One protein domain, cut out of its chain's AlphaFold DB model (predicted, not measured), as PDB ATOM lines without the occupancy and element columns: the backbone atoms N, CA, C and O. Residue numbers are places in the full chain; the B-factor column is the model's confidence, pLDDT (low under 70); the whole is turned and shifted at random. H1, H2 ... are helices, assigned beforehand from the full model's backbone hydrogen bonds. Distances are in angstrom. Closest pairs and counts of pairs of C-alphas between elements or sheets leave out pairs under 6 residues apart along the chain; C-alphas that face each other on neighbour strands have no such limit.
ATOM      1  N   GLY A   6     103.373  15.533  87.274       70.19
ATOM      2  CA  GLY A   6     102.827  16.780  87.805       70.19
ATOM      3  C   GLY A   6     101.456  17.153  87.232       70.19
ATOM      4  O   GLY A   6     100.614  17.644  87.977       70.19
ATOM      5  N   GLU A   7     101.196  16.865  85.952       69.56
ATOM      6  CA  GLU A   7      99.946  17.243  85.270       69.56
ATOM      7  C   GLU A   7      98.759  16.380  85.737       69.56
ATOM      8  O   GLU A   7      97.671  16.892  86.012       69.56
ATOM      9  N   ILE A   8      98.993  15.077  85.941       72.00
ATOM     10  CA  ILE A   8      97.972  14.140  86.442       72.00
ATOM     11  C   ILE A   8      97.570  14.483  87.885       72.00
ATOM     12  O   ILE A   8      96.391  14.425  88.229       72.00
ATOM     13  N   ALA A   9      98.526  14.882  88.729       73.00
ATOM     14  CA  ALA A   9      98.242  15.258  90.113       73.00
ATOM     15  C   ALA A   9      97.399  16.542  90.212       73.00
ATOM     16  O   ALA A   9      96.554  16.656  91.099       73.00
ATOM     17  N   THR A  10      97.598  17.507  89.309       76.25
ATOM     18  CA  THR A  10      96.805  18.746  89.305       76.25
ATOM     19  C   THR A  10      95.364  18.540  88.844       76.25
ATOM     20  O   THR A  10      94.465  19.169  89.403       76.25
ATOM     21  N   ASP A  11      95.131  17.651  87.875       78.19
ATOM     22  CA  ASP A  11      93.785  17.354  87.366       78.19
ATOM     23  C   ASP A  11      92.932  16.631  88.424       78.19
ATOM     24  O   ASP A  11      91.792  17.017  88.683       78.19
ATOM     25  N   ASP A  12      93.516  15.661  89.136       80.38
ATOM     26  CA  ASP A  12      92.831  14.925  90.209       80.38
ATOM     27  C   ASP A  12      92.413  15.852  91.368       80.38
ATOM     28  O   ASP A  12      91.267  15.832  91.824       80.38
ATOM     29  N   VAL A  13      93.303  16.771  91.771       81.56
ATOM     30  CA  VAL A  13      92.993  17.783  92.795       81.56
ATOM     31  C   VAL A  13      91.861  18.709  92.343       81.56
ATOM     32  O   VAL A  13      90.982  19.027  93.147       81.56
ATOM     33  N   ALA A  14      91.841  19.133  91.076       81.00
ATOM     34  CA  ALA A  14      90.775  19.983  90.546       81.00
ATOM     35  C   ALA A  14      89.416  19.257  90.525       81.00
ATOM     36  O   ALA A  14      88.400  19.831  90.933       81.00
ATOM     37  N   VAL A  15      89.399  17.979  90.134       84.06
ATOM     38  CA  VAL A  15      88.196  17.130  90.166       84.06
ATOM     39  C   VAL A  15      87.675  16.957  91.596       84.06
ATOM     40  O   VAL A  15      86.462  17.025  91.828       84.06
ATOM     41  N   ASP A  16      88.564  16.785  92.571       87.94
ATOM     42  CA  ASP A  16      88.187  16.664  93.981       87.94
ATOM     43  C   ASP A  16      87.720  17.983  94.604       87.94
ATOM     44  O   ASP A  16      86.821  17.976  95.454       87.94
ATOM     45  N   VAL A  17      88.282  19.123  94.190       89.38
ATOM     46  CA  VAL A  17      87.764  20.452  94.559       89.38
ATOM     47  C   VAL A  17      86.342  20.614  94.025       89.38
ATOM     48  O   VAL A  17      85.428  20.820  94.825       89.38
ATOM     49  N   GLY A  18      86.122  20.409  92.723       90.19
ATOM     50  CA  GLY A  18      84.792  20.540  92.119       90.19
ATOM     51  C   GLY A  18      83.765  19.588  92.737       90.19
ATOM     52  O   GLY A  18      82.618  19.965  92.986       90.19
ATOM     53  N   ARG A  19      84.173  18.360  93.086       93.06
ATOM     54  CA  ARG A  19      83.307  17.414  93.804       93.06
ATOM     55  C   ARG A  19      82.907  17.917  95.189       93.06
ATOM     56  O   ARG A  19      81.747  17.756  95.568       93.06
ATOM     57  N   ARG A  20      83.845  18.489  95.947       94.44
ATOM     58  CA  ARG A  20      83.568  19.039  97.283       94.44
ATOM     59  C   ARG A  20      82.665  20.262  97.215       94.44
ATOM     60  O   ARG A  20      81.762  20.370  98.038       94.44
ATOM     61  N   GLU A  21      82.861  21.132  96.234       94.06
ATOM     62  CA  GLU A  21      82.003  22.302  96.035       94.06
ATOM     63  C   GLU A  21      80.569  21.892  95.670       94.06
ATOM     64  O   GLU A  21      79.615  22.368  96.289       94.06
ATOM     65  N   TRP A  22      80.405  20.924  94.762       94.88
ATOM     66  CA  TRP A  22      79.095  20.331  94.475       94.88
ATOM     67  C   TRP A  22      78.448  19.702  95.710       94.88
ATOM     68  O   TRP A  22      77.249  19.868  95.931       94.88
ATOM     69  N   ALA A  23      79.216  18.970  96.519       95.75
ATOM     70  CA  ALA A  23      78.697  18.372  97.743       95.75
ATOM     71  C   ALA A  23      78.228  19.441  98.744       95.75
ATOM     72  O   ALA A  23      77.121  19.322  99.263       95.75
ATOM     73  N   ALA A  24      79.015  20.502  98.940       94.62
ATOM     74  CA  ALA A  24      78.676  21.608  99.833       94.62
ATOM     75  C   ALA A  24      77.405  22.347  99.388       94.62
ATOM     76  O   ALA A  24      76.574  22.706 100.223       94.62
ATOM     77  N   LEU A  25      77.218  22.529  98.077       94.38
ATOM     78  CA  LEU A  25      75.989  23.097  97.535       94.38
ATOM     79  C   LEU A  25      74.773  22.208  97.813       94.38
ATOM     80  O   LEU A  25      73.734  22.703  98.247       94.38
ATOM     81  N   LEU A  26      74.894  20.898  97.584       95.12
ATOM     82  CA  LEU A  26      73.803  19.965  97.872       95.12
ATOM     83  C   LEU A  26      73.478  19.934  99.374       95.12
ATOM     84  O   LEU A  26      72.304  19.922  99.733       95.12
ATOM     85  N   ASP A  27      74.488  19.998 100.245       96.56
ATOM     86  CA  ASP A  27      74.295  20.097 101.698       96.56
ATOM     87  C   ASP A  27      73.546  21.380 102.094       96.56
ATOM     88  O   ASP A  27      72.722  21.363 103.010       96.56
ATOM     89  N   ALA A  28      73.838  22.505 101.432       93.25
ATOM     90  CA  ALA A  28      73.143  23.767 101.672       93.25
ATOM     91  C   ALA A  28      71.661  23.671 101.293       93.25
ATOM     92  O   ALA A  28      70.804  23.943 102.136       93.25
ATOM     93  N   LEU A  29      71.362  23.180 100.088       93.12
ATOM     94  CA  LEU A  29      69.987  23.019  99.609       93.12
ATOM     95  C   LEU A  29      69.172  22.022 100.449       93.12
ATOM     96  O   LEU A  29      67.991  22.243 100.710       93.12
ATOM     97  N   GLU A  30      69.784  20.929 100.904       95.44
ATOM     98  CA  GLU A  30      69.121  19.962 101.789       95.44
ATOM     99  C   GLU A  30      68.795  20.569 103.164       95.44
ATOM    100  O   GLU A  30      67.728  20.311 103.734       95.44
ATOM    101  N   ARG A  31      69.686  21.415 103.697       93.44
ATOM    102  CA  ARG A  31      69.459  22.131 104.959       93.44
ATOM    103  C   ARG A  31      68.362  23.181 104.830       93.44
ATOM    104  O   ARG A  31      67.550  23.309 105.746       93.44
ATOM    105  N   GLU A  32      68.320  23.900 103.713       90.00
ATOM    106  CA  GLU A  32      67.242  24.846 103.411       90.00
ATOM    107  C   GLU A  32      65.895  24.123 103.361       90.00
ATOM    108  O   GLU A  32      64.979  24.504 104.085       90.00
ATOM    109  N   LEU A  33      65.806  23.004 102.632       90.88
ATOM    110  CA  LEU A  33      64.576  22.213 102.548       90.88
ATOM    111  C   LEU A  33      64.120  21.687 103.920       90.88
ATOM    112  O   LEU A  33      62.931  21.723 104.236       90.88
ATOM    113  N   THR A  34      65.064  21.257 104.761       91.19
ATOM    114  CA  THR A  34      64.776  20.811 106.136       91.19
ATOM    115  C   THR A  34      64.281  21.962 107.014       91.19
ATOM    116  O   THR A  34      63.313  21.802 107.756       91.19
ATOM    117  N   THR A  35      64.907  23.138 106.908       87.56
ATOM    118  CA  THR A  35      64.495  24.346 107.641       87.56
ATOM    119  C   THR A  35      63.090  24.778 107.229       87.56
ATOM    120  O   THR A  35      62.248  25.013 108.091       87.56
ATOM    121  N   THR A  36      62.796  24.804 105.925       85.00
ATOM    122  CA  THR A  36      61.461  25.140 105.411       85.00
ATOM    123  C   THR A  36      60.394  24.159 105.900       85.00
ATOM    124  O   THR A  36      59.296  24.584 106.259       85.00
ATOM    125  N   ALA A  37      60.701  22.859 105.952       83.44
ATOM    126  CA  ALA A  37      59.782  21.857 106.489       83.44
ATOM    127  C   ALA A  37      59.518  22.057 107.994       83.44
ATOM    128  O   ALA A  37      58.374  21.969 108.434       83.44
ATOM    129  N   ALA A  38      60.555  22.385 108.773       81.75
ATOM    130  CA  ALA A  38      60.414  22.675 110.198       81.75
ATOM    131  C   ALA A  38      59.563  23.933 110.455       81.75
ATOM    132  O   ALA A  38      58.660  23.895 111.289       81.75
ATOM    133  N   SER A  39      59.791  25.019 109.704       77.62
ATOM    134  CA  SER A  39      58.989  26.247 109.820       77.62
ATOM    135  C   SER A  39      57.516  26.028 109.470       77.62
ATOM    136  O   SER A  39      56.640  26.600 110.111       77.62
ATOM    137  N   ALA A  40      57.220  25.183 108.480       74.31
ATOM    138  CA  ALA A  40      55.838  24.867 108.132       74.31
ATOM    139  C   ALA A  40      55.125  24.029 109.205       74.31
ATOM    140  O   ALA A  40      53.947  24.252 109.476       74.31
ATOM    141  N   ALA A  41      55.837  23.100 109.852       74.75
ATOM    142  CA  ALA A  41      55.283  22.347 110.973       74.75
ATOM    143  C   ALA A  41      54.911  23.271 112.150       74.75
ATOM    144  O   ALA A  41      53.852  23.099 112.752       74.75
ATOM    145  N   THR A  66      79.730  28.396  88.087       84.75
ATOM    146  CA  THR A  66      81.157  28.027  88.065       84.75
ATOM    147  C   THR A  66      81.440  26.553  88.357       84.75
ATOM    148  O   THR A  66      82.579  26.123  88.207       84.75
ATOM    149  N   LEU A  67      80.439  25.762  88.759       84.12
ATOM    150  CA  LEU A  67      80.643  24.408  89.301       84.12
ATOM    151  C   LEU A  67      80.869  23.311  88.243       84.12
ATOM    152  O   LEU A  67      81.139  22.161  88.590       84.12
ATOM    153  N   GLY A  68      80.759  23.630  86.949       85.75
ATOM    154  CA  GLY A  68      80.848  22.627  85.885       85.75
ATOM    155  C   GLY A  68      79.747  21.552  85.988       85.75
ATOM    156  O   GLY A  68      78.735  21.762  86.653       85.75
ATOM    157  N   PRO A  69      79.880  20.397  85.313       88.69
ATOM    158  CA  PRO A  69      78.870  19.341  85.362       88.69
ATOM    159  C   PRO A  69      78.842  18.618  86.719       88.69
ATOM    160  O   PRO A  69      79.878  18.408  87.347       88.69
ATOM    161  N   VAL A  70      77.661  18.142  87.128       89.12
ATOM    162  CA  VAL A  70      77.491  17.363  88.368       89.12
ATOM    163  C   VAL A  70      78.327  16.070  88.318       89.12
ATOM    164  O   VAL A  70      78.138  15.254  87.407       89.12
ATOM    165  N   PRO A  71      79.194  15.807  89.315       93.31
ATOM    166  CA  PRO A  71      79.944  14.560  89.407       93.31
ATOM    167  C   PRO A  71      79.020  13.339  89.452       93.31
ATOM    168  O   PRO A  71      78.064  13.300  90.228       93.31
ATOM    169  N   ARG A  72      79.340  12.286  88.684       92.19
ATOM    170  CA  ARG A  72      78.538  11.042  88.576       92.19
ATOM    171  C   ARG A  72      78.148  10.444  89.935       92.19
ATOM    172  O   ARG A  72      77.027   9.973  90.089       92.19
ATOM    173  N   ALA A  73      79.047  10.508  90.918       93.75
ATOM    174  CA  ALA A  73      78.803  10.013  92.275       93.75
ATOM    175  C   ALA A  73      77.691  10.780  93.024       93.75
ATOM    176  O   ALA A  73      77.047  10.215  93.904       93.75
ATOM    177  N   LEU A  74      77.444  12.047  92.671       95.62
ATOM    178  CA  LEU A  74      76.464  12.923  93.324       95.62
ATOM    179  C   LEU A  74      75.117  12.990  92.588       95.62
ATOM    180  O   LEU A  74      74.134  13.444  93.171       95.62
ATOM    181  N   VAL A  75      75.022  12.483  91.354       96.06
ATOM    182  CA  VAL A  75      73.791  12.531  90.536       96.06
ATOM    183  C   VAL A  75      72.595  11.902  91.253       96.06
ATOM    184  O   VAL A  75      71.498  12.462  91.246       96.06
ATOM    185  N   GLY A  76      72.797  10.759  91.916       97.38
ATOM    186  CA  GLY A  76      71.729  10.098  92.669       97.38
ATOM    187  C   GLY A  76      71.220  10.940  93.844       97.38
ATOM    188  O   GLY A  76      70.026  10.930  94.131       97.38
ATOM    189  N   ARG A  77      72.108  11.699  94.499       97.19
ATOM    190  CA  ARG A  77      71.750  12.616  95.591       97.19
ATOM    191  C   ARG A  77      70.983  13.825  95.056       97.19
ATOM    192  O   ARG A  77      69.872  14.071  95.513       97.19
ATOM    193  N   ALA A  78      71.513  14.484  94.026       95.94
ATOM    194  CA  ALA A  78      70.866  15.623  93.375       95.94
ATOM    195  C   ALA A  78      69.462  15.275  92.848       95.94
ATOM    196  O   ALA A  78      68.521  16.046  93.018       95.94
ATOM    197  N   SER A  79      69.292  14.081  92.272       97.19
ATOM    198  CA  SER A  79      67.991  13.625  91.760       97.19
ATOM    199  C   SER A  79      66.957  13.437  92.874       97.19
ATOM    200  O   SER A  79      65.798  13.809  92.700       97.19
ATOM    201  N   ARG A  80      67.362  12.887  94.029       97.88
ATOM    202  CA  ARG A  80      66.473  12.745  95.194       97.88
ATOM    203  C   ARG A  80      66.104  14.096  95.797       97.88
ATOM    204  O   ARG A  80      64.942  14.297  96.127       97.88
ATOM    205  N   LEU A  81      67.064  15.015  95.893       96.69
ATOM    206  CA  LEU A  81      66.810  16.380  96.351       96.69
ATOM    207  C   LEU A  81      65.795  17.090  95.444       96.69
ATOM    208  O   LEU A  81      64.830  17.663  95.940       96.69
ATOM    209  N   LEU A  82      65.960  16.988  94.122       95.62
ATOM    210  CA  LEU A  82      65.027  17.580  93.163       95.62
ATOM    211  C   LEU A  82      63.615  16.985  93.273       95.62
ATOM    212  O   LEU A  82      62.632  17.710  93.134       95.62
ATOM    213  N   ALA A  83      63.498  15.676  93.513       97.75
ATOM    214  CA  ALA A  83      62.204  15.043  93.765       97.75
ATOM    215  C   ALA A  83      61.554  15.604  95.041       97.75
ATOM    216  O   ALA A  83      60.431  16.094  94.975       97.75
ATOM    217  N   ALA A  84      62.296  15.660  96.152       96.31
ATOM    218  CA  ALA A  84      61.803  16.216  97.413       96.31
ATOM    219  C   ALA A  84      61.371  17.690  97.289       96.31
ATOM    220  O   ALA A  84      60.345  18.088  97.836       96.31
ATOM    221  N   GLN A  85      62.117  18.501  96.531       95.31
ATOM    222  CA  GLN A  85      61.749  19.891  96.244       95.31
ATOM    223  C   GLN A  85      60.427  19.992  95.469       95.31
ATOM    224  O   GLN A  85      59.595  20.844  95.782       95.31
ATOM    225  N   ARG A  86      60.211  19.124  94.473       96.62
ATOM    226  CA  ARG A  86      58.961  19.096  93.694       96.62
ATOM    227  C   ARG A  86      57.770  18.639  94.521       96.62
ATOM    228  O   ARG A  86      56.710  19.248  94.417       96.62
ATOM    229  N   ASP A  87      57.955  17.614  95.345       95.75
ATOM    230  CA  ASP A  87      56.909  17.127  96.245       95.75
ATOM    231  C   ASP A  87      56.481  18.243  97.207       95.75
ATOM    232  O   ASP A  87      55.288  18.503  97.374       95.75
ATOM    233  N   ARG A  88      57.452  18.992  97.749       92.25
ATOM    234  CA  ARG A  88      57.171  20.126  98.633       92.25
ATOM    235  C   ARG A  88      56.445  21.270  97.925       92.25
ATOM    236  O   ARG A  88      55.542  21.867  98.503       92.25
ATOM    237  N   LEU A  89      56.811  21.575  96.678       92.88
ATOM    238  CA  LEU A  89      56.100  22.577  95.882       92.88
ATOM    239  C   LEU A  89      54.632  22.176  95.664       92.88
ATOM    240  O   LEU A  89      53.741  23.004  95.845       92.88
ATOM    241  N   ALA A  90      54.372  20.908  95.337       94.50
ATOM    242  CA  ALA A  90      53.015  20.403  95.124       94.50
ATOM    243  C   ALA A  90      52.147  20.461  96.399       94.50
ATOM    244  O   ALA A  90      50.943  20.740  96.334       94.50
ATOM    245  N   GLU A  91      52.754  20.224  97.563       91.81
ATOM    246  CA  GLU A  91      52.104  20.373  98.868       91.81
ATOM    247  C   GLU A  91      51.715  21.836  99.130       91.81
ATOM    248  O   GLU A  91      50.537  22.124  99.354       91.81
ATOM    249  N   LEU A  92      52.655  22.774  98.965       91.56
ATOM    250  CA  LEU A  92      52.402  24.213  99.127       91.56
ATOM    251  C   LEU A  92      51.328  24.735  98.163       91.56
ATOM    252  O   LEU A  92      50.482  25.549  98.535       91.56
ATOM    253  N   GLU A  93      51.319  24.268  96.914       95.00
ATOM    254  CA  GLU A  93      50.273  24.616  95.947       95.00
ATOM    255  C   GLU A  93      48.892  24.096  96.368       95.00
ATOM    256  O   GLU A  93      47.865  24.726  96.095       95.00
ATOM    257  N   THR A  94      48.843  22.951  97.043       94.00
ATOM    258  CA  THR A  94      47.603  22.382  97.576       94.00
ATOM    259  C   THR A  94      47.104  23.177  98.778       94.00
ATOM    260  O   THR A  94      45.946  23.602  98.771       94.00
ATOM    261  N   GLU A  95      47.975  23.477  99.738       91.31
ATOM    262  CA  GLU A  95      47.660  24.328 100.894       91.31
ATOM    263  C   GLU A  95      47.201  25.727 100.461       91.31
ATOM    264  O   GLU A  95      46.205  26.259 100.965       91.31
ATOM    265  N   ARG A  96      47.869  26.316  99.460       93.25
ATOM    266  CA  ARG A  96      47.484  27.612  98.887       93.25
ATOM    267  C   ARG A  96      46.064  27.580  98.329       93.25
ATOM    268  O   ARG A  96      45.298  28.512  98.574       93.25
ATOM    269  N   ARG A  97      45.705  26.538  97.571       95.69
ATOM    270  CA  ARG A  97      44.348  26.393  97.012       95.69
ATOM    271  C   ARG A  97      43.302  26.290  98.120       95.69
ATOM    272  O   ARG A  97      42.353  27.069  98.107       95.69
ATOM    273  N   GLN A  98      43.528  25.431  99.113       94.19
ATOM    274  CA  GLN A  98      42.629  25.272 100.265       94.19
ATOM    275  C   GLN A  98      42.463  26.577 101.057       94.19
ATOM    276  O   GLN A  98      41.352  26.961 101.422       94.19
ATOM    277  N   THR A  99      43.557  27.312 101.269       93.19
ATOM    278  CA  THR A  99      43.525  28.614 101.951       93.19
ATOM    279  C   THR A  99      42.685  29.627 101.174       93.19
ATOM    280  O   THR A  99      41.862  30.334 101.755       93.19
ATOM    281  N   LEU A 100      42.842  29.694  99.849       94.44
ATOM    282  CA  LEU A 100      42.055  30.603  99.012       94.44
ATOM    283  C   LEU A 100      40.565  30.244  98.993       94.44
ATOM    284  O   LEU A 100      39.734  31.156  98.997       94.44
ATOM    285  N   GLU A 101      40.230  28.953  99.005       95.38
ATOM    286  CA  GLU A 101      38.852  28.466  99.146       95.38
ATOM    287  C   GLU A 101      38.250  28.904 100.485       95.38
ATOM    288  O   GLU A 101      37.166  29.496 100.511       95.38
ATOM    289  N   HIS A 102      38.981  28.711 101.587       91.81
ATOM    290  CA  HIS A 102      38.544  29.129 102.918       91.81
ATOM    291  C   HIS A 102      38.327  30.645 103.005       91.81
ATOM    292  O   HIS A 102      37.269  31.108 103.435       91.81
ATOM    293  N   LEU A 103      39.283  31.437 102.512       95.31
ATOM    294  CA  LEU A 103      39.140  32.893 102.442       95.31
ATOM    295  C   LEU A 103      37.973  33.311 101.533       95.31
ATOM    296  O   LEU A 103      37.327  34.326 101.784       95.31
ATOM    297  N   GLY A 104      37.689  32.542 100.479       92.94
ATOM    298  CA  GLY A 104      36.509  32.720  99.634       92.94
ATOM    299  C   GLY A 104      35.206  32.542 100.407       92.94
ATOM    300  O   GLY A 104      34.329  33.403 100.316       92.94
ATOM    301  N   ALA A 105      35.102  31.479 101.206       92.06
ATOM    302  CA  ALA A 105      33.945  31.223 102.059       92.06
ATOM    303  C   ALA A 105      33.759  32.324 103.117       92.06
ATOM    304  O   ALA A 105      32.655  32.849 103.265       92.06
ATOM    305  N   LEU A 106      34.839  32.748 103.786       92.50
ATOM    306  CA  LEU A 106      34.790  33.846 104.761       92.50
ATOM    307  C   LEU A 106      34.298  35.158 104.134       92.50
ATOM    308  O   LEU A 106      33.478  35.857 104.729       92.50
ATOM    309  N   ARG A 107      34.740  35.475 102.909       87.62
ATOM    310  CA  ARG A 107      34.250  36.656 102.178       87.62
ATOM    311  C   ARG A 107      32.763  36.568 101.835       87.62
ATOM    312  O   ARG A 107      32.094  37.594 101.867       87.62
ATOM    313  N   GLN A 108      32.240  35.383 101.513       87.06
ATOM    314  CA  GLN A 108      30.805  35.209 101.251       87.06
ATOM    315  C   GLN A 108      29.970  35.426 102.514       87.06
ATOM    316  O   GLN A 108      28.980  36.146 102.455       87.06
ATOM    317  N   VAL A 109      30.399  34.874 103.655       85.31
ATOM    318  CA  VAL A 109      29.720  35.082 104.946       85.31
ATOM    319  C   VAL A 109      29.672  36.568 105.293       85.31
ATOM    320  O   VAL A 109      28.594  37.090 105.571       85.31
ATOM    321  N   ALA A 110      30.807  37.264 105.184       80.56
ATOM    322  CA  ALA A 110      30.881  38.702 105.434       80.56
ATOM    323  C   ALA A 110      29.978  39.520 104.493       80.56
ATOM    324  O   ALA A 110      29.435  40.540 104.901       80.56
ATOM    325  N   ALA A 111      29.788  39.081 103.243       79.38
ATOM    326  CA  ALA A 111      28.900  39.750 102.291       79.38
ATOM    327  C   ALA A 111      27.406  39.538 102.597       79.38
ATOM    328  O   ALA A 111      26.581  40.355 102.197       79.38
ATOM    329  N   THR A 112      27.053  38.441 103.272       78.62
ATOM    330  CA  THR A 112      25.670  38.132 103.681       78.62
ATOM    331  C   THR A 112      25.302  38.660 105.065       78.62
ATOM    332  O   THR A 112      24.138  38.571 105.461       78.62
ATOM    333  N   ASP A 113      26.275  39.192 105.804       70.56
ATOM    334  CA  ASP A 113      26.058  39.793 107.114       70.56
ATOM    335  C   ASP A 113      25.417  41.182 106.925       70.56
ATOM    336  O   ASP A 113      26.088  42.204 106.784       70.56
TER     337      ASP A 113
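What this domain is: This is residues 6 to 41 and 66 to 113 of the 125 residues of an uncharacterized protein of Curtobacterium sp. SGAir0471 (UniProt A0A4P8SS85). Two long helices, H1 and H2, run the same way and are slipped far past each other along a thin rod; they lie side by side over part of their lengths and one end of each sticks out, residues 6 to 14 of H1 and residues 93 to 113, of which 93 to 112 belong to H2. The printed part has 84 residues, with two named helices in the order H1, H2 and no named strand; the class is all helix. The whole is extended, with a radius of gyration of the C-alphas of 21.8 A, and spans 82 by 20 by 18 A.

Where its parts are: Find C-alpha 6 at (102.827, 16.780, 87.805); from there H1 runs through residues 6 to 41, 53.2 A from first to last C-alpha, to C-alpha 41 at (55.283, 22.347, 110.973). After the cut, the printed part begins again at Thr 66, and residues 66 to 74 hold no named element. Look next at C-alpha 75, where H2 begins; it runs through residues 75 to 112, 56.1 A long, to C-alpha 112 at (25.670, 38.132, 103.681).

How they stand to each other: H1 and H2 touch, with 4 pairs of C-alphas within 8 A; look for the closest at Leu 26 and Ala 78, whose C-alphas are 6.9 A apart. H1 touches H2 with residues 26 to 33 alone, and H2 touches H1 with residues 77 to 85 alone. Their lines stand at a shallow tilt of 24 degrees, and they run the same way. Their centres are 28.7 A apart. In H1 and H2 every O i to N i+4 pair is within hydrogen-bond range.

The domain as a whole: The C-alphas of Gly 6 and Asp 113, the two farthest apart, are 82.4 A from each other. Residues 42 to 65 are not printed, and C-alphas 41 and 66 are 35.0 A apart across this cut, which lies in the link from H1 to H2. The mean pLDDT of the printed part is 89.3, and residue 7 is under 70.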